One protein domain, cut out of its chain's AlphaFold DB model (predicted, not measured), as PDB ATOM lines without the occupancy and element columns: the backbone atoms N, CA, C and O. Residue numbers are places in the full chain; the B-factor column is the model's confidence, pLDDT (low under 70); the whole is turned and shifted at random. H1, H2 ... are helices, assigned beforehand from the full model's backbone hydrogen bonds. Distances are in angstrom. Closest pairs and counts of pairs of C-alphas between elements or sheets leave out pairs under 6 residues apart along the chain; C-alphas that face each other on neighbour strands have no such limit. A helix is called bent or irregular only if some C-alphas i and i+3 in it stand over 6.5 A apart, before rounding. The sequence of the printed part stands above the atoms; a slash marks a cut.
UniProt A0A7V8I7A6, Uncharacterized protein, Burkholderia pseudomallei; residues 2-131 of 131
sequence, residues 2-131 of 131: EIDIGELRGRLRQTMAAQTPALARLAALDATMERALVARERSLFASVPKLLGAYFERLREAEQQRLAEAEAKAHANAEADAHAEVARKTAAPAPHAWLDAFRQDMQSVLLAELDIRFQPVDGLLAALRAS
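What this domain is: This is residues 2 to 131 of the 131 residues of an uncharacterized protein of Burkholderia pseudomallei (UniProt A0A7V8I7A6). A long, thin rod: H1, H2 and H5b cluster near one end, H3 and H5a run partly side by side, and H4 lies in a loose far end. The printed part has 130 residues with five named helices, H1 to H5, and is all helix. It is extended, radius of gyration of the C-alphas 25.7 A, spanning 84 by 28 by 17 A.

Where its parts are: H1, residues 2 to 19, begins at C-alpha (-49.134, 29.024, 15.079). H2, residues 21 to 45, is irregular: C-alphas 36 and 39 are 7.3 A apart. H3, residues 48 to 77, spans 43.1 A; H4 is residues 85 to 91. H5, residues 97 to 129, assigned as one helix by its hydrogen bonds, is bent, C-alphas 117 and 120 being 7.0 A apart: H5a ends at 117, and H5b runs from 120 to C-alpha 129 at (-72.377, 34.801, 18.718).

How they stand to each other: H1, H2 and H5b form an up and down bundle, each running against the one before. H1 and H2 are a hairpin, closest C-alphas Ala 17 and Ala 24, 3.8 A. H3 touches H5a with residues 52 to 63 alone, closest C-alphas Leu 59 and Trp 98, 6.6 A. Every O i to N i+4 pair is within hydrogen-bond range in H3, H5a and H5b; 13 of 14 are in H1, 19 of 21 in H2, 2 of 3 in H4.

The domain as a whole: The printed part has no cut and no long link; pLDDT is under 70 at residues 77 to 93 and 95.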
ATOM      1  N   GLU A   2     -48.751  28.121  16.190       77.50
ATOM      2  CA  GLU A   2     -49.134  29.024  15.079       77.50
ATOM      3  C   GLU A   2     -50.010  28.333  14.025       77.50
ATOM      4  O   GLU A   2     -51.011  28.893  13.590       77.50
ATOM      5  N   ILE A   3     -49.647  27.102  13.659       82.06
ATOM      6  CA  ILE A   3     -50.383  26.296  12.682       82.06
ATOM      7  C   ILE A   3     -51.804  26.009  13.188       82.06
ATOM      8  O   ILE A   3     -52.764  26.243  12.462       82.06
ATOM      9  N   ASP A   4     -51.944  25.597  14.451       89.75
ATOM     10  CA  ASP A   4     -53.237  25.229  15.044       89.75
ATOM     11  C   ASP A   4     -54.183  26.438  15.171       89.75
ATOM     12  O   ASP A   4     -55.375  26.339  14.868       89.75
ATOM     13  N   ILE A   5     -53.652  27.603  15.572       91.12
ATOM     14  CA  ILE A   5     -54.416  28.860  15.654       91.12
ATOM     15  C   ILE A   5     -54.849  29.309  14.253       91.12
ATOM     16  O   ILE A   5     -56.012  29.664  14.048       91.12
ATOM     17  N   GLY A   6     -53.940  29.252  13.273       92.44
ATOM     18  CA  GLY A   6     -54.244  29.577  11.878       92.44
ATOM     19  C   GLY A   6     -55.325  28.667  11.287       92.44
ATOM     20  O   GLY A   6     -56.252  29.146  10.631       92.44
ATOM     21  N   GLU A   7     -55.267  27.364  11.573       94.62
ATOM     22  CA  GLU A   7     -56.280  26.397  11.140       94.62
ATOM     23  C   GLU A   7     -57.647  26.679  11.780       94.62
ATOM     24  O   GLU A   7     -58.673  26.697  11.092       94.62
ATOM     25  N   LEU A   8     -57.684  26.939  13.091       95.50
ATOM     26  CA  LEU A   8     -58.913  27.313  13.792       95.50
ATOM     27  C   LEU A   8     -59.542  28.576  13.188       95.50
ATOM     28  O   LEU A   8     -60.724  28.568  12.838       95.50
ATOM     29  N   ARG A   9     -58.749  29.634  12.993       96.19
ATOM     30  CA  ARG A   9     -59.201  30.883  12.361       96.19
ATOM     31  C   ARG A   9     -59.688  30.655  10.927       96.19
ATOM     32  O   ARG A   9     -60.687  31.236  10.504       96.19
ATOM     33  N   GLY A  10     -59.022  29.782  10.171       96.62
ATOM     34  CA  GLY A  10     -59.455  29.342   8.842       96.62
ATOM     35  C   GLY A  10     -60.848  28.708   8.848       96.62
ATOM     36  O   GLY A  10     -61.720  29.129   8.086       96.62
ATOM     37  N   ARG A  11     -61.089  27.749   9.749       96.81
ATOM     38  CA  ARG A  11     -62.394  27.080   9.901       96.81
ATOM     39  C   ARG A  11     -63.505  28.042  10.332       96.81
ATOM     40  O   ARG A  11     -64.621  27.960   9.816       96.81
ATOM     41  N   LEU A  12     -63.203  28.989  11.225       97.12
ATOM     42  CA  LEU A  12     -64.160  30.024  11.632       97.12
ATOM     43  C   LEU A  12     -64.570  30.910  10.453       97.12
ATOM     44  O   LEU A  12     -65.763  31.100  10.224       97.12
ATOM     45  N   ARG A  13     -63.609  31.375   9.645       97.69
ATOM     46  CA  ARG A  13     -63.905  32.153   8.430       97.69
ATOM     47  C   ARG A  13     -64.785  31.394   7.442       97.69
ATOM     48  O   ARG A  13     -65.721  31.979   6.904       97.69
ATOM     49  N   GLN A  14     -64.513  30.108   7.214       97.62
ATOM     50  CA  GLN A  14     -65.342  29.270   6.337       97.62
ATOM     51  C   GLN A  14     -66.779  29.167   6.862       97.62
ATOM     52  O   GLN A  14     -67.729  29.344   6.104       97.62
ATOM     53  N   THR A  15     -66.933  28.962   8.172       96.75
ATOM     54  CA  THR A  15     -68.245  28.899   8.833       96.75
ATOM     55  C   THR A  15     -69.005  30.221   8.702       96.75
ATOM     56  O   THR A  15     -70.177  30.233   8.344       96.75
ATOM     57  N   MET A  16     -68.338  31.353   8.938       96.75
ATOM     58  CA  MET A  16     -68.922  32.692   8.798       96.75
ATOM     59  C   MET A  16     -69.370  32.987   7.366       96.75
ATOM     60  O   MET A  16     -70.463  33.514   7.156       96.75
ATOM     61  N   ALA A  17     -68.546  32.627   6.380       97.12
ATOM     62  CA  ALA A  17     -68.843  32.860   4.973       97.12
ATOM     63  C   ALA A  17     -70.089  32.110   4.481       97.12
ATOM     64  O   ALA A  17     -70.756  32.585   3.565       97.12
ATOM     65  N   ALA A  18     -70.421  30.977   5.105       96.00
ATOM     66  CA  ALA A  18     -71.596  30.182   4.770       96.00
ATOM     67  C   ALA A  18     -72.906  30.688   5.407       96.00
ATOM     68  O   ALA A  18     -73.975  30.241   5.000       96.00
ATOM     69  N   GLN A  19     -72.852  31.593   6.394       95.19
ATOM     70  CA  GLN A  19     -74.044  32.002   7.146       95.19
ATOM     71  C   GLN A  19     -74.777  33.196   6.536       95.19
ATOM     72  O   GLN A  19     -75.947  33.093   6.181       95.19
ATOM     73  N   THR A  20     -74.114  34.349   6.421       95.62
ATOM     74  CA  THR A  20     -74.745  35.570   5.897       95.62
ATOM     75  C   THR A  20     -73.777  36.379   5.034       95.62
ATOM     76  O   THR A  20     -72.560  36.319   5.241       95.62
ATOM     77  N   PRO A  21     -74.275  37.226   4.109       96.56
ATOM     78  CA  PRO A  21     -73.412  38.102   3.313       96.56
ATOM     79  C   PRO A  21     -72.586  39.084   4.159       96.56
ATOM     80  O   PRO A  21     -71.478  39.463   3.780       96.56
ATOM     81  N   ALA A  22     -73.110  39.515   5.312       96.62
ATOM     82  CA  ALA A  22     -72.383  40.384   6.232       96.62
ATOM     83  C   ALA A  22     -71.185  39.655   6.864       96.62
ATOM     84  O   ALA A  22     -70.070  40.179   6.827       96.62
ATOM     85  N   LEU A  23     -71.390  38.429   7.352       97.31
ATOM     86  CA  LEU A  23     -70.329  37.599   7.925       97.31
ATOM     87  C   LEU A  23     -69.299  37.153   6.876       97.31
ATOM     88  O   LEU A  23     -68.107  37.114   7.176       97.31
ATOM     89  N   ALA A  24     -69.715  36.912   5.631       97.44
ATOM     90  CA  ALA A  24     -68.796  36.621   4.528       97.44
ATOM     91  C   ALA A  24     -67.830  37.782   4.239       97.44
ATOM     92  O   ALA A  24     -66.635  37.561   4.031       97.44
ATOM     93  N   ARG A  25     -68.313  39.032   4.285       97.88
ATOM     94  CA  ARG A  25     -67.451  40.221   4.148       97.88
ATOM     95  C   ARG A  25     -66.464  40.344   5.305       97.88
ATOM     96  O   ARG A  25     -65.297  40.645   5.066       97.88
ATOM     97  N   LEU A  26     -66.908  40.068   6.531       97.81
ATOM     98  CA  LEU A  26     -66.031  40.061   7.702       97.81
ATOM     99  C   LEU A  26     -64.945  38.976   7.586       97.81
ATOM    100  O   LEU A  26     -63.774  39.265   7.813       97.81
ATOM    101  N   ALA A  27     -65.297  37.767   7.144       98.00
ATOM    102  CA  ALA A  27     -64.334  36.690   6.910       98.00
ATOM    103  C   ALA A  27     -63.290  37.047   5.831       98.00
ATOM    104  O   ALA A  27     -62.107  36.729   5.975       98.00
ATOM    105  N   ALA A  28     -63.704  37.739   4.763       97.94
ATOM    106  CA  ALA A  28     -62.798  38.209   3.713       97.94
ATOM    107  C   ALA A  28     -61.856  39.328   4.198       97.94
ATOM    108  O   ALA A  28     -60.670  39.342   3.843       97.94
ATOM    109  N   LEU A  29     -62.364  40.247   5.028       97.81
ATOM    110  CA  LEU A  29     -61.557  41.273   5.689       97.81
ATOM    111  C   LEU A  29     -60.503  40.626   6.593       97.81
ATOM    112  O   LEU A  29     -59.317  40.916   6.446       97.81
ATOM    113  N   ASP A  30     -60.922  39.702   7.458       97.62
ATOM    114  CA  ASP A  30     -60.039  38.961   8.360       97.62
ATOM    115  C   ASP A  30     -58.916  38.238   7.597       97.62
ATOM    116  O   ASP A  30     -57.742  38.353   7.946       97.62
ATOM    117  N   ALA A  31     -59.247  37.589   6.475       97.31
ATOM    118  CA  ALA A  31     -58.266  36.930   5.615       97.31
ATOM    119  C   ALA A  31     -57.275  37.873   4.931       97.31
ATOM    120  O   ALA A  31     -56.141  37.494   4.625       97.31
ATOM    121  N   THR A  32     -57.696  39.098   4.652       97.69
ATOM    122  CA  THR A  32     -56.810  40.108   4.076       97.69
ATOM    123  C   THR A  32     -55.884  40.676   5.145       97.69
ATOM    124  O   THR A  32     -54.684  40.784   4.903       97.69
ATOM    125  N   MET A  33     -56.412  40.933   6.343       95.62
ATOM    126  CA  MET A  33     -55.632  41.376   7.498       95.62
ATOM    127  C   MET A  33     -54.584  40.339   7.910       95.62
ATOM    128  O   MET A  33     -53.422  40.692   8.082       95.62
ATOM    129  N   GLU A  34     -54.950  39.056   7.985       94.94
ATOM    130  CA  GLU A  34     -54.009  37.967   8.278       94.94
ATOM    131  C   GLU A  34     -52.824  37.966   7.302       94.94
ATOM    132  O   GLU A  34     -51.669  37.984   7.722       94.94
ATOM    133  N   ARG A  35     -53.094  38.021   5.991       93.94
ATOM    134  CA  ARG A  35     -52.035  38.044   4.969       93.94
ATOM    135  C   ARG A  35     -51.154  39.289   5.059       93.94
ATOM    136  O   ARG A  35     -49.956  39.188   4.814       93.94
ATOM    137  N   ALA A  36     -51.733  40.439   5.394       95.38
ATOM    138  CA  ALA A  36     -50.991  41.687   5.528       95.38
ATOM    139  C   ALA A  36     -50.075  41.698   6.764       95.38
ATOM    140  O   ALA A  36     -48.988  42.275   6.717       95.38
ATOM    141  N   LEU A  37     -50.495  41.063   7.862       91.62
ATOM    142  CA  LEU A  37     -49.811  41.153   9.153       91.62
ATOM    143  C   LEU A  37     -48.873  39.978   9.445       91.62
ATOM    144  O   LEU A  37     -47.861  40.184  10.115       91.62
ATOM    145  N   VAL A  38     -49.122  38.783   8.897       90.69
ATOM    146  CA  VAL A  38     -48.403  37.549   9.278       90.69
ATOM    147  C   VAL A  38     -46.879  37.663   9.169       90.69
ATOM    148  O   VAL A  38     -46.150  37.210  10.050       90.69
ATOM    149  N   ALA A  39     -46.362  38.305   8.117       92.88
ATOM    150  CA  ALA A  39     -44.919  38.471   7.938       92.88
ATOM    151  C   ALA A  39     -44.318  39.389   9.013       92.88
ATOM    152  O   ALA A  39     -43.246  39.109   9.557       92.88
ATOM    153  N   ARG A  40     -45.030  40.470   9.347       93.00
ATOM    154  CA  ARG A  40     -44.603  41.421  10.373       93.00
ATOM    155  C   ARG A  40     -44.685  40.802  11.764       93.00
ATOM    156  O   ARG A  40     -43.733  40.946  12.524       93.00
ATOM    157  N   GLU A  41     -45.766  40.095  12.077       91.75
ATOM    158  CA  GLU A  41     -45.941  39.390  13.350       91.75
ATOM    159  C   GLU A  41     -44.830  38.362  13.567       91.75
ATOM    160  O   GLU A  41     -44.139  38.418  14.582       91.75
ATOM    161  N   ARG A  42     -44.564  37.495  12.579       91.06
ATOM    162  CA  ARG A  42     -43.456  36.527  12.644       91.06
ATOM    163  C   ARG A  42     -42.110  37.203  12.889       91.06
ATOM    164  O   ARG A  42     -41.338  36.743  13.725       91.06
ATOM    165  N   SER A  43     -41.837  38.304  12.188       94.19
ATOM    166  CA  SER A  43     -40.595  39.061  12.368       94.19
ATOM    167  C   SER A  43     -40.467  39.653  13.774       94.19
ATOM    168  O   SER A  43     -39.373  39.635  14.335       94.19
ATOM    169  N   LEU A  44     -41.562  40.159  14.351       93.00
ATOM    170  CA  LEU A  44     -41.570  40.711  15.704       93.00
ATOM    171  C   LEU A  44     -41.404  39.610  16.760       93.00
ATOM    172  O   LEU A  44     -40.533  39.726  17.621       93.00
ATOM    173  N   PHE A  45     -42.162  38.514  16.669       93.06
ATOM    174  CA  PHE A  45     -42.072  37.410  17.630       93.06
ATOM    175  C   PHE A  45     -40.734  36.669  17.563       93.06
ATOM    176  O   PHE A  45     -40.229  36.228  18.593       93.06
ATOM    177  N   ALA A  46     -40.075  36.629  16.400       93.62
ATOM    178  CA  ALA A  46     -38.720  36.086  16.284       93.62
ATOM    179  C   ALA A  46     -37.678  36.836  17.145       93.62
ATOM    180  O   ALA A  46     -36.599  36.303  17.403       93.62
ATOM    181  N   SER A  47     -37.981  38.053  17.617       95.00
ATOM    182  CA  SER A  47     -37.107  38.791  18.539       95.00
ATOM    183  C   SER A  47     -37.230  38.348  20.004       95.00
ATOM    184  O   SER A  47     -36.295  38.562  20.777       95.00
ATOM    185  N   VAL A  48     -38.331  37.693  20.390       94.81
ATOM    186  CA  VAL A  48     -38.627  37.338  21.788       94.81
ATOM    187  C   VAL A  48     -37.556  36.428  22.404       94.81
ATOM    188  O   VAL A  48     -37.040  36.788  23.465       94.81
ATOM    189  N   PRO A  49     -37.113  35.324  21.762       94.44
ATOM    190  CA  PRO A  49     -36.070  34.474  22.338       94.44
ATOM    191  C   PRO A  49     -34.752  35.223  22.565       94.44
ATOM    192  O   PRO A  49     -34.071  35.004  23.563       94.44
ATOM    193  N   LYS A  50     -34.412  36.159  21.668       95.94
ATOM    194  CA  LYS A  50     -33.212  36.994  21.798       95.94
ATOM    195  C   LYS A  50     -33.306  37.923  23.011       95.94
ATOM    196  O   LYS A  50     -32.333  38.060  23.747       95.94
ATOM    197  N   LEU A  51     -34.464  38.550  23.224       96.94
ATOM    198  CA  LEU A  51     -34.702  39.422  24.379       96.94
ATOM    199  C   LEU A  51     -34.691  38.638  25.697       96.94
ATOM    200  O   LEU A  51     -34.079  39.093  26.659       96.94
ATOM    201  N   LEU A  52     -35.293  37.444  25.726       97.19
ATOM    202  CA  LEU A  52     -35.246  36.551  26.888       97.19
ATOM    203  C   LEU A  52     -33.816  36.105  27.211       97.19
ATOM    204  O   LEU A  52     -33.448  36.073  28.381       97.19
ATOM    205  N   GLY A  53     -32.989  35.830  26.198       97.81
ATOM    206  CA  GLY A  53     -31.569  35.526  26.394       97.81
ATOM    207  C   GLY A  53     -30.804  36.687  27.037       97.81
ATOM    208  O   GLY A  53     -30.110  36.496  28.030       97.81
ATOM    209  N   ALA A  54     -30.984  37.911  26.533       98.00
ATOM    210  CA  ALA A  54     -30.373  39.097  27.140       98.00
ATOM    211  C   ALA A  54     -30.875  39.341  28.577       98.00
ATOM    212  O   ALA A  54     -30.105  39.731  29.454       98.00
ATOM    213  N   TYR A  55     -32.161  39.088  28.830       97.69
ATOM    214  CA  TYR A  55     -32.742  39.201  30.163       97.69
ATOM    215  C   TYR A  55     -32.164  38.173  31.144       97.69
ATOM    216  O   TYR A  55     -31.833  38.533  32.273       97.69
ATOM    217  N   PHE A  56     -31.989  36.927  30.703       97.88
ATOM    218  CA  PHE A  56     -31.372  35.867  31.492       97.88
ATOM    219  C   PHE A  56     -29.956  36.237  31.936       97.88
ATOM    220  O   PHE A  56     -29.644  36.154  33.122       97.88
ATOM    221  N   GLU A  57     -29.114  36.679  30.998       98.00
ATOM    222  CA  GLU A  57     -27.733  37.074  31.295       98.00
ATOM    223  C   GLU A  57     -27.699  38.215  32.318       98.00
ATOM    224  O   GLU A  57     -26.979  38.129  33.310       98.00
ATOM    225  N   ARG A  58     -28.580  39.213  32.163       96.88
ATOM    226  CA  ARG A  58     -28.721  40.311  33.128       96.88
ATOM    227  C   ARG A  58     -29.092  39.821  34.531       96.88
ATOM    228  O   ARG A  58     -28.534  40.307  35.510       96.88
ATOM    229  N   LEU A  59     -30.043  38.892  34.651       96.44
ATOM    230  CA  LEU A  59     -30.421  38.329  35.953       96.44
ATOM    231  C   LEU A  59     -29.281  37.513  36.572       96.44
ATOM    232  O   LEU A  59     -29.044  37.610  37.776       96.44
ATOM    233  N   ARG A  60     -28.557  36.744  35.752       95.31
ATOM    234  CA  ARG A  60     -27.411  35.951  36.204       95.31
ATOM    235  C   ARG A  60     -26.299  36.847  36.748       95.31
ATOM    236  O   ARG A  60     -25.773  36.572  37.822       95.31
ATOM    237  N   GLU A  61     -25.951  37.904  36.020       96.06
ATOM    238  CA  GLU A  61     -24.938  38.881  36.431       96.06
ATOM    239  C   GLU A  61     -25.335  39.588  37.734       96.06
ATOM    240  O   GLU A  61     -24.511  39.712  38.640       96.06
ATOM    241  N   ALA A  62     -26.604  39.986  37.866       94.44
ATOM    242  CA  ALA A  62     -27.113  40.617  39.080       94.44
ATOM    243  C   ALA A  62     -27.015  39.690  40.305       94.44
ATOM    244  O   ALA A  62     -26.600  40.132  41.378       94.44
ATOM    245  N   GLU A  63     -27.337  38.400  40.160       93.81
ATOM    246  CA  GLU A  63     -27.190  37.447  41.264       93.81
ATOM    247  C   GLU A  63     -25.715  37.200  41.615       93.81
ATOM    248  O   GLU A  63     -25.369  37.165  42.795       93.81
ATOM    249  N   GLN A  64     -24.827  37.085  40.622       91.88
ATOM    250  CA  GLN A  64     -23.385  36.937  40.865       91.88
ATOM    251  C   GLN A  64     -22.815  38.125  41.649       91.88
ATOM    252  O   GLN A  64     -22.062  37.928  42.603       91.88
ATOM    253  N   GLN A  65     -23.212  39.349  41.296       92.12
ATOM    254  CA  GLN A  65     -22.828  40.556  42.029       92.12
ATOM    255  C   GLN A  65     -23.364  40.536  43.464       92.12
ATOM    256  O   GLN A  65     -22.617  40.795  44.405       92.12
ATOM    257  N   ARG A  66     -24.633  40.154  43.652       90.50
ATOM    258  CA  ARG A  66     -25.255  40.055  44.979       90.50
ATOM    259  C   ARG A  66     -24.539  39.044  45.878       90.50
ATOM    260  O   ARG A  66     -24.359  39.310  47.067       90.50
ATOM    261  N   LEU A  67     -24.135  37.899  45.324       88.75
ATOM    262  CA  LEU A  67     -23.359  36.883  46.037       88.75
ATOM    263  C   LEU A  67     -21.961  37.401  46.395       88.75
ATOM    264  O   LEU A  67     -21.581  37.314  47.559       88.75
ATOM    265  N   ALA A  68     -21.247  38.027  45.454       89.38
ATOM    266  CA  ALA A  68     -19.929  38.612  45.710       89.38
ATOM    267  C   ALA A  68     -19.971  39.711  46.790       89.38
ATOM    268  O   ALA A  68     -19.114  39.763  47.674       89.38
ATOM    269  N   GLU A  69     -20.997  40.567  46.781       88.31
ATOM    270  CA  GLU A  69     -21.209  41.558  47.838       88.31
ATOM    271  C   GLU A  69     -21.536  40.920  49.191       88.31
ATOM    272  O   GLU A  69     -21.078  41.404  50.227       88.31
ATOM    273  N   ALA A  70     -22.357  39.865  49.203       86.38
ATOM    274  CA  ALA A  70     -22.705  39.144  50.422       86.38
ATOM    275  C   ALA A  70     -21.474  38.455  51.026       86.38
ATOM    276  O   ALA A  70     -21.279  38.531  52.238       86.38
ATOM    277  N   GLU A  71     -20.618  37.863  50.192       84.44
ATOM    278  CA  GLU A  71     -19.333  37.299  50.597       84.44
ATOM    279  C   GLU A  71     -18.402  38.388  51.139       84.44
ATOM    280  O   GLU A  71     -17.897  38.246  52.249       84.44
ATOM    281  N   ALA A  72     -18.223  39.514  50.442       85.44
ATOM    282  CA  ALA A  72     -17.393  40.621  50.927       85.44
ATOM    283  C   ALA A  72     -17.884  41.175  52.283       85.44
ATOM    284  O   ALA A  72     -17.089  41.404  53.196       85.44
ATOM    285  N   LYS A  73     -19.205  41.325  52.452       82.19
ATOM    286  CA  LYS A  73     -19.842  41.740  53.717       82.19
ATOM    287  C   LYS A  73     -19.731  40.675  54.812       82.19
ATOM    288  O   LYS A  73     -19.724  41.032  55.989       82.19
ATOM    289  N   ALA A  74     -19.677  39.392  54.462       77.69
ATOM    290  CA  ALA A  74     -19.465  38.304  55.413       77.69
ATOM    291  C   ALA A  74     -18.013  38.278  55.912       77.69
ATOM    292  O   ALA A  74     -17.802  38.224  57.119       77.69
ATOM    293  N   HIS A  75     -17.028  38.430  55.017       70.75
ATOM    294  CA  HIS A  75     -15.611  38.530  55.389       70.75
ATOM    295  C   HIS A  75     -15.325  39.765  56.260       70.75
ATOM    296  O   HIS A  75     -14.541  39.677  57.196       70.75
ATOM    297  N   ALA A  76     -16.004  40.892  56.015       73.38
ATOM    298  CA  ALA A  76     -15.886  42.097  56.842       73.38
ATOM    299  C   ALA A  76     -16.582  41.992  58.218       73.38
ATOM    300  O   ALA A  76     -16.211  42.708  59.141       73.38
ATOM    301  N   ASN A  77     -17.586  41.117  58.367       64.69
ATOM    302  CA  ASN A  77     -18.339  40.922  59.616       64.69
ATOM    303  C   ASN A  77     -17.891  39.681  60.415       64.69
ATOM    304  O   ASN A  77     -18.487  39.389  61.449       64.69
ATOM    305  N   ALA A  78     -16.870  38.947  59.957       59.00
ATOM    306  CA  ALA A  78     -16.397  37.707  60.584       59.00
ATOM    307  C   ALA A  78     -15.799  37.898  61.997       59.00
ATOM    308  O   ALA A  78     -15.552  36.916  62.692       59.00
ATOM    309  N   GLU A  79     -15.605  39.142  62.450       52.69
ATOM    310  CA  GLU A  79     -15.127  39.466  63.801       52.69
ATOM    311  C   GLU A  79     -16.258  39.651  64.842       52.69
ATOM    312  O   GLU A  79     -15.961  39.853  66.018       52.69
ATOM    313  N   ALA A  80     -17.545  39.540  64.468       56.88
ATOM    314  CA  ALA A  80     -18.672  39.761  65.387       56.88
ATOM    315  C   ALA A  80     -19.780  38.678  65.303       56.88
ATOM    316  O   ALA A  80     -20.631  38.691  64.417       56.88
ATOM    317  N   ASP A  81     -19.786  37.791  66.306       54.47
ATOM    318  CA  ASP A  81     -20.883  36.943  66.818       54.47
ATOM    319  C   ASP A  81     -21.463  35.763  66.000       54.47
ATOM    320  O   ASP A  81     -22.327  35.890  65.130       54.47
ATOM    321  N   ALA A  82     -21.147  34.551  66.481       57.75
ATOM    322  CA  ALA A  82     -21.638  33.243  66.018       57.75
ATOM    323  C   ALA A  82     -23.154  32.987  66.218       57.75
ATOM    324  O   ALA A  82     -23.700  32.030  65.673       57.75
ATOM    325  N   HIS A  83     -23.864  33.819  66.992       54.88
ATOM    326  CA  HIS A  83     -25.308  33.649  67.243       54.88
ATOM    327  C   HIS A  83     -26.191  34.347  66.189       54.88
ATOM    328  O   HIS A  83     -27.356  33.985  66.026       54.88
ATOM    329  N   ALA A  84     -25.646  35.300  65.422       58.59
ATOM    330  CA  ALA A  84     -26.362  35.985  64.341       58.59
ATOM    331  C   ALA A  84     -26.404  35.170  63.027       58.59
ATOM    332  O   ALA A  84     -27.233  35.423  62.149       58.59
ATOM    333  N   GLU A  85     -25.532  34.171  62.888       56.06
ATOM    334  CA  GLU A  85     -25.309  33.413  61.651       56.06
ATOM    335  C   GLU A  85     -26.475  32.465  61.300       56.06
ATOM    336  O   GLU A  85     -26.864  32.342  60.135       56.06
ATOM    337  N   VAL A  86     -27.118  31.868  62.310       55.22
ATOM    338  CA  VAL A  86     -28.254  30.940  62.133       55.22
ATOM    339  C   VAL A  86     -29.521  31.665  61.652       55.22
ATOM    340  O   VAL A  86     -30.236  31.156  60.784       55.22
ATOM    341  N   ALA A  87     -29.770  32.882  62.145       57.50
ATOM    342  CA  ALA A  87     -30.882  33.727  61.698       57.50
ATOM    343  C   ALA A  87     -30.642  34.317  60.292       57.50
ATOM    344  O   ALA A  87     -31.570  34.444  59.493       57.50
ATOM    345  N   ARG A  88     -29.383  34.621  59.935       56.66
ATOM    346  CA  ARG A  88     -29.012  35.097  58.586       56.66
ATOM    347  C   ARG A  88     -29.213  34.030  57.510       56.66
ATOM    348  O   ARG A  88     -29.656  34.344  56.409       56.66
ATOM    349  N   LYS A  89     -28.925  32.767  57.835       56.28
ATOM    350  CA  LYS A  89     -29.056  31.626  56.915       56.28
ATOM    351  C   LYS A  89     -30.510  31.252  56.605       56.28
ATOM    352  O   LYS A  89     -30.775  30.703  55.543       56.28
ATOM    353  N   THR A  90     -31.446  31.582  57.495       56.53
ATOM    354  CA  THR A  90     -32.894  31.389  57.291       56.53
ATOM    355  C   THR A  90     -33.558  32.534  56.520       56.53
ATOM    356  O   THR A  90     -34.602  32.320  55.914       56.53
ATOM    357  N   ALA A  91     -32.950  33.725  56.494       58.22
ATOM    358  CA  ALA A  91     -33.439  34.885  55.740       58.22
ATOM    359  C   ALA A  91     -32.838  35.016  54.325       58.22
ATOM    360  O   ALA A  91     -33.290  35.849  53.539       58.22
ATOM    361  N   ALA A  92     -31.806  34.233  53.993       61.09
ATOM    362  CA  ALA A  92     -31.189  34.271  52.673       61.09
ATOM    363  C   ALA A  92     -32.140  33.677  51.614       61.09
ATOM    364  O   ALA A  92     -32.690  32.595  51.834       61.09
ATOM    365  N   PRO A  93     -32.340  34.350  50.464       63.50
ATOM    366  CA  PRO A  93     -33.152  33.804  49.384       63.50
ATOM    367  C   PRO A  93     -32.591  32.453  48.924       63.50
ATOM    368  O   PRO A  93     -31.377  32.230  48.943       63.50
ATOM    369  N   ALA A  94     -33.487  31.545  48.527       72.31
ATOM    370  CA  ALA A  94     -33.112  30.205  48.098       72.31
ATOM    371  C   ALA A  94     -32.092  30.259  46.936       72.31
ATOM    372  O   ALA A  94     -32.206  31.155  46.095       72.31
ATOM    373  N   PRO A  95     -31.160  29.288  46.817       65.50
ATOM    374  CA  PRO A  95     -30.047  29.316  45.850       65.50
ATOM    375  C   PRO A  95     -30.407  29.405  44.350       65.50
ATOM    376  O   PRO A  95     -29.519  29.376  43.508       65.50
ATOM    377  N   HIS A  96     -31.687  29.515  43.990       79.38
ATOM    378  CA  HIS A  96     -32.169  29.592  42.610       79.38
ATOM    379  C   HIS A  96     -33.342  30.574  42.437       79.38
ATOM    380  O   HIS A  96     -34.005  30.550  41.404       79.38
ATOM    381  N   ALA A  97     -33.598  31.460  43.410       89.62
ATOM    382  CA  ALA A  97     -34.752  32.367  43.371       89.62
ATOM    383  C   ALA A  97     -34.798  33.239  42.097       89.62
ATOM    384  O   ALA A  97     -35.870  33.488  41.550       89.62
ATOM    385  N   TRP A  98     -33.636  33.652  41.577       93.44
ATOM    386  CA  TRP A  98     -33.541  34.416  40.327       93.44
ATOM    387  C   TRP A  98     -33.898  33.588  39.078       93.44
ATOM    388  O   TRP A  98     -34.447  34.131  38.120       93.44
ATOM    389  N   LEU A  99     -33.625  32.276  39.081       95.25
ATOM    390  CA  LEU A  99     -34.013  31.372  37.993       95.25
ATOM    391  C   LEU A  99     -35.516  31.119  37.996       95.25
ATOM    392  O   LEU A  99     -36.119  31.030  36.929       95.25
ATOM    393  N   ASP A 100     -36.120  31.002  39.176       95.19
ATOM    394  CA  ASP A 100     -37.568  30.837  39.291       95.19
ATOM    395  C   ASP A 100     -38.303  32.102  38.827       95.19
ATOM    396  O   ASP A 100     -39.255  31.996  38.052       95.19
ATOM    397  N   ALA A 101     -37.790  33.289  39.174       94.06
ATOM    398  CA  ALA A 101     -38.277  34.554  38.621       94.06
ATOM    399  C   ALA A 101     -38.164  34.586  37.083       94.06
ATOM    400  O   ALA A 101     -39.150  34.846  36.396       94.06
ATOM    401  N   PHE A 102     -37.007  34.212  36.524       96.88
ATOM    402  CA  PHE A 102     -36.833  34.130  35.070       96.88
ATOM    403  C   PHE A 102     -37.839  33.180  34.398       96.88
ATOM    404  O   PHE A 102     -38.404  33.509  33.354       96.88
ATOM    405  N   ARG A 103     -38.083  31.997  34.980       96.62
ATOM    406  CA  ARG A 103     -39.060  31.026  34.456       96.62
ATOM    407  C   ARG A 103     -40.474  31.596  34.455       96.62
ATOM    408  O   ARG A 103     -41.198  31.404  33.477       96.62
ATOM    409  N   GLN A 104     -40.850  32.297  35.521       97.00
ATOM    410  CA  GLN A 104     -42.149  32.953  35.626       97.00
ATOM    411  C   GLN A 104     -42.307  34.065  34.582       97.00
ATOM    412  O   GLN A 104     -43.351  34.160  33.930       97.00
ATOM    413  N   ASP A 105     -41.264  34.862  34.358       97.06
ATOM    414  CA  ASP A 105     -41.275  35.913  33.341       97.06
ATOM    415  C   ASP A 105     -41.362  35.329  31.928       97.06
ATOM    416  O   ASP A 105     -42.169  35.777  31.115       97.06
ATOM    417  N   MET A 106     -40.598  34.269  31.642       96.81
ATOM    418  CA  MET A 106     -40.681  33.544  30.374       96.81
ATOM    419  C   MET A 106     -42.096  33.004  30.135       96.81
ATOM    420  O   MET A 106     -42.639  33.169  29.043       96.81
ATOM    421  N   GLN A 107     -42.717  32.389  31.146       97.38
ATOM    422  CA  GLN A 107     -44.091  31.902  31.042       97.38
ATOM    423  C   GLN A 107     -45.076  33.047  30.782       97.38
ATOM    424  O   GLN A 107     -45.955  32.913  29.935       97.38
ATOM    425  N   SER A 108     -44.905  34.180  31.463       97.12
ATOM    426  CA  SER A 108     -45.752  35.364  31.284       97.12
ATOM    427  C   SER A 108     -45.653  35.917  29.860       97.12
ATOM    428  O   SER A 108     -46.670  36.233  29.248       97.12
ATOM    429  N   VAL A 109     -44.444  35.960  29.293       96.50
ATOM    430  CA  VAL A 109     -44.219  36.369  27.899       96.50
ATOM    431  C   VAL A 109     -44.869  35.394  26.914       96.50
ATOM    432  O   VAL A 109     -45.532  35.836  25.979       96.50
ATOM    433  N   LEU A 110     -44.733  34.082  27.130       93.19
ATOM    434  CA  LEU A 110     -45.361  33.067  26.272       93.19
ATOM    435  C   LEU A 110     -46.892  33.149  26.304       93.19
ATOM    436  O   LEU A 110     -47.542  33.004  25.270       93.19
ATOM    437  N   LEU A 111     -47.471  33.404  27.480       95.56
ATOM    438  CA  LEU A 111     -48.910  33.614  27.629       95.56
ATOM    439  C   LEU A 111     -49.371  34.902  26.938       95.56
ATOM    440  O   LEU A 111     -50.395  34.884  26.265       95.56
ATOM    441  N   ALA A 112     -48.606  35.991  27.042       95.69
ATOM    442  CA  ALA A 112     -48.917  37.242  26.350       95.69
ATOM    443  C   ALA A 112     -48.830  37.101  24.820       95.69
ATOM    444  O   ALA A 112     -49.667  37.636  24.095       95.69
ATOM    445  N   GLU A 113     -47.848  36.354  24.308       93.94
ATOM    446  CA  GLU A 113     -47.771  36.027  22.881       93.94
ATOM    447  C   GLU A 113     -48.989  35.218  22.421       93.94
ATOM    448  O   GLU A 113     -49.559  35.498  21.363       93.94
ATOM    449  N   LEU A 114     -49.386  34.220  23.210       92.44
ATOM    450  CA  LEU A 114     -50.581  33.428  22.955       92.44
ATOM    451  C   LEU A 114     -51.835  34.303  22.902       92.44
ATOM    452  O   LEU A 114     -52.575  34.210  21.927       92.44
ATOM    453  N   ASP A 115     -52.035  35.168  23.895       95.00
ATOM    454  CA  ASP A 115     -53.174  36.087  23.968       95.00
ATOM    455  C   ASP A 115     -53.295  36.932  22.691       95.00
ATOM    456  O   ASP A 115     -54.324  36.902  22.015       95.00
ATOM    457  N   ILE A 116     -52.198  37.571  22.265       92.56
ATOM    458  CA  ILE A 116     -52.160  38.378  21.035       92.56
ATOM    459  C   ILE A 116     -52.558  37.550  19.806       92.56
ATOM    460  O   ILE A 116     -53.352  38.002  18.980       92.56
ATOM    461  N   ARG A 117     -52.030  36.327  19.674       92.38
ATOM    462  CA  ARG A 117     -52.342  35.452  18.531       92.38
ATOM    463  C   ARG A 117     -53.789  34.942  18.559       92.38
ATOM    464  O   ARG A 117     -54.315  34.598  17.500       92.38
ATOM    465  N   PHE A 118     -54.429  34.894  19.728       94.56
ATOM    466  CA  PHE A 118     -55.816  34.454  19.895       94.56
ATOM    467  C   PHE A 118     -56.855  35.566  19.682       94.56
ATOM    468  O   PHE A 118     -57.973  35.252  19.274       94.56
ATOM    469  N   GLN A 119     -56.497  36.846  19.825       94.62
ATOM    470  CA  GLN A 119     -57.434  37.969  19.644       94.62
ATOM    471  C   GLN A 119     -58.282  37.914  18.354       94.62
ATOM    472  O   GLN A 119     -59.491  38.161  18.430       94.62
ATOM    473  N   PRO A 120     -57.743  37.563  17.164       95.19
ATOM    474  CA  PRO A 120     -58.571  37.447  15.963       95.19
ATOM    475  C   PRO A 120     -59.606  36.321  16.059       95.19
ATOM    476  O   PRO A 120     -60.733  36.477  15.596       95.19
ATOM    477  N   VAL A 121     -59.248  35.194  16.682       96.69
ATOM    478  CA  VAL A 121     -60.163  34.064  16.905       96.69
ATOM    479  C   VAL A 121     -61.314  34.497  17.811       96.69
ATOM    480  O   VAL A 121     -62.474  34.245  17.476       96.69
ATOM    481  N   ASP A 122     -61.010  35.204  18.899       96.88
ATOM    482  CA  ASP A 122     -62.024  35.733  19.816       96.88
ATOM    483  C   ASP A 122     -62.953  36.735  19.127       96.88
ATOM    484  O   ASP A 122     -64.171  36.669  19.302       96.88
ATOM    485  N   GLY A 123     -62.410  37.608  18.274       96.50
ATOM    486  CA  GLY A 123     -63.199  38.546  17.476       96.50
ATOM    487  C   GLY A 123     -64.174  37.852  16.518       96.50
ATOM    488  O   GLY A 123     -65.348  38.222  16.452       96.50
ATOM    489  N   LEU A 124     -63.726  36.810  15.808       96.94
ATOM    490  CA  LEU A 124     -64.591  36.032  14.911       96.94
ATOM    491  C   LEU A 124     -65.668  35.258  15.685       96.94
ATOM    492  O   LEU A 124     -66.826  35.230  15.266       96.94
ATOM    493  N   LEU A 125     -65.318  34.663  16.830       96.69
ATOM    494  CA  LEU A 125     -66.278  33.984  17.706       96.69
ATOM    495  C   LEU A 125     -67.316  34.953  18.280       96.69
ATOM    496  O   LEU A 125     -68.496  34.613  18.342       96.69
ATOM    497  N   ALA A 126     -66.902  36.153  18.683       97.38
ATOM    498  CA  ALA A 126     -67.814  37.186  19.157       97.38
ATOM    499  C   ALA A 126     -68.801  37.605  18.057       97.38
ATOM    500  O   ALA A 126     -70.002  37.674  18.314       97.38
ATOM    501  N   ALA A 127     -68.322  37.800  16.825       96.12
ATOM    502  CA  ALA A 127     -69.178  38.125  15.686       96.12
ATOM    503  C   ALA A 127     -70.193  37.013  15.375       96.12
ATOM    504  O   ALA A 127     -71.354  37.309  15.115       96.12
ATOM    505  N   LEU A 128     -69.775  35.746  15.454       93.19
ATOM    506  CA  LEU A 128     -70.652  34.582  15.278       93.19
ATOM    507  C   LEU A 128     -71.718  34.446  16.370       93.19
ATOM    508  O   LEU A 128     -72.805  33.945  16.112       93.19
ATOM    509  N   ARG A 129     -71.412  34.844  17.606       94.06
ATOM    510  CA  ARG A 129     -72.377  34.801  18.718       94.06
ATOM    511  C   ARG A 129     -73.385  35.946  18.666       94.06
ATOM    512  O   ARG A 129     -74.441  35.841  19.279       94.06
ATOM    513  N   ALA A 130     -73.034  37.039  17.995       91.75
ATOM    514  CA  ALA A 130     -73.860  38.234  17.870       91.75
ATOM    515  C   ALA A 130     -74.734  38.254  16.602       91.75
ATOM    516  O   ALA A 130     -75.485  39.212  16.414       91.75
ATOM    517  N   SER A 131     -74.600  37.253  15.724       80.38
ATOM    518  CA  SER A 131     -75.285  37.164  14.427       80.38
ATOM    519  C   SER A 131     -76.582  36.376  14.459       80.38
ATOM    520  O   SER A 131     -76.618  35.363  15.190       80.38
TER     521      SER A 131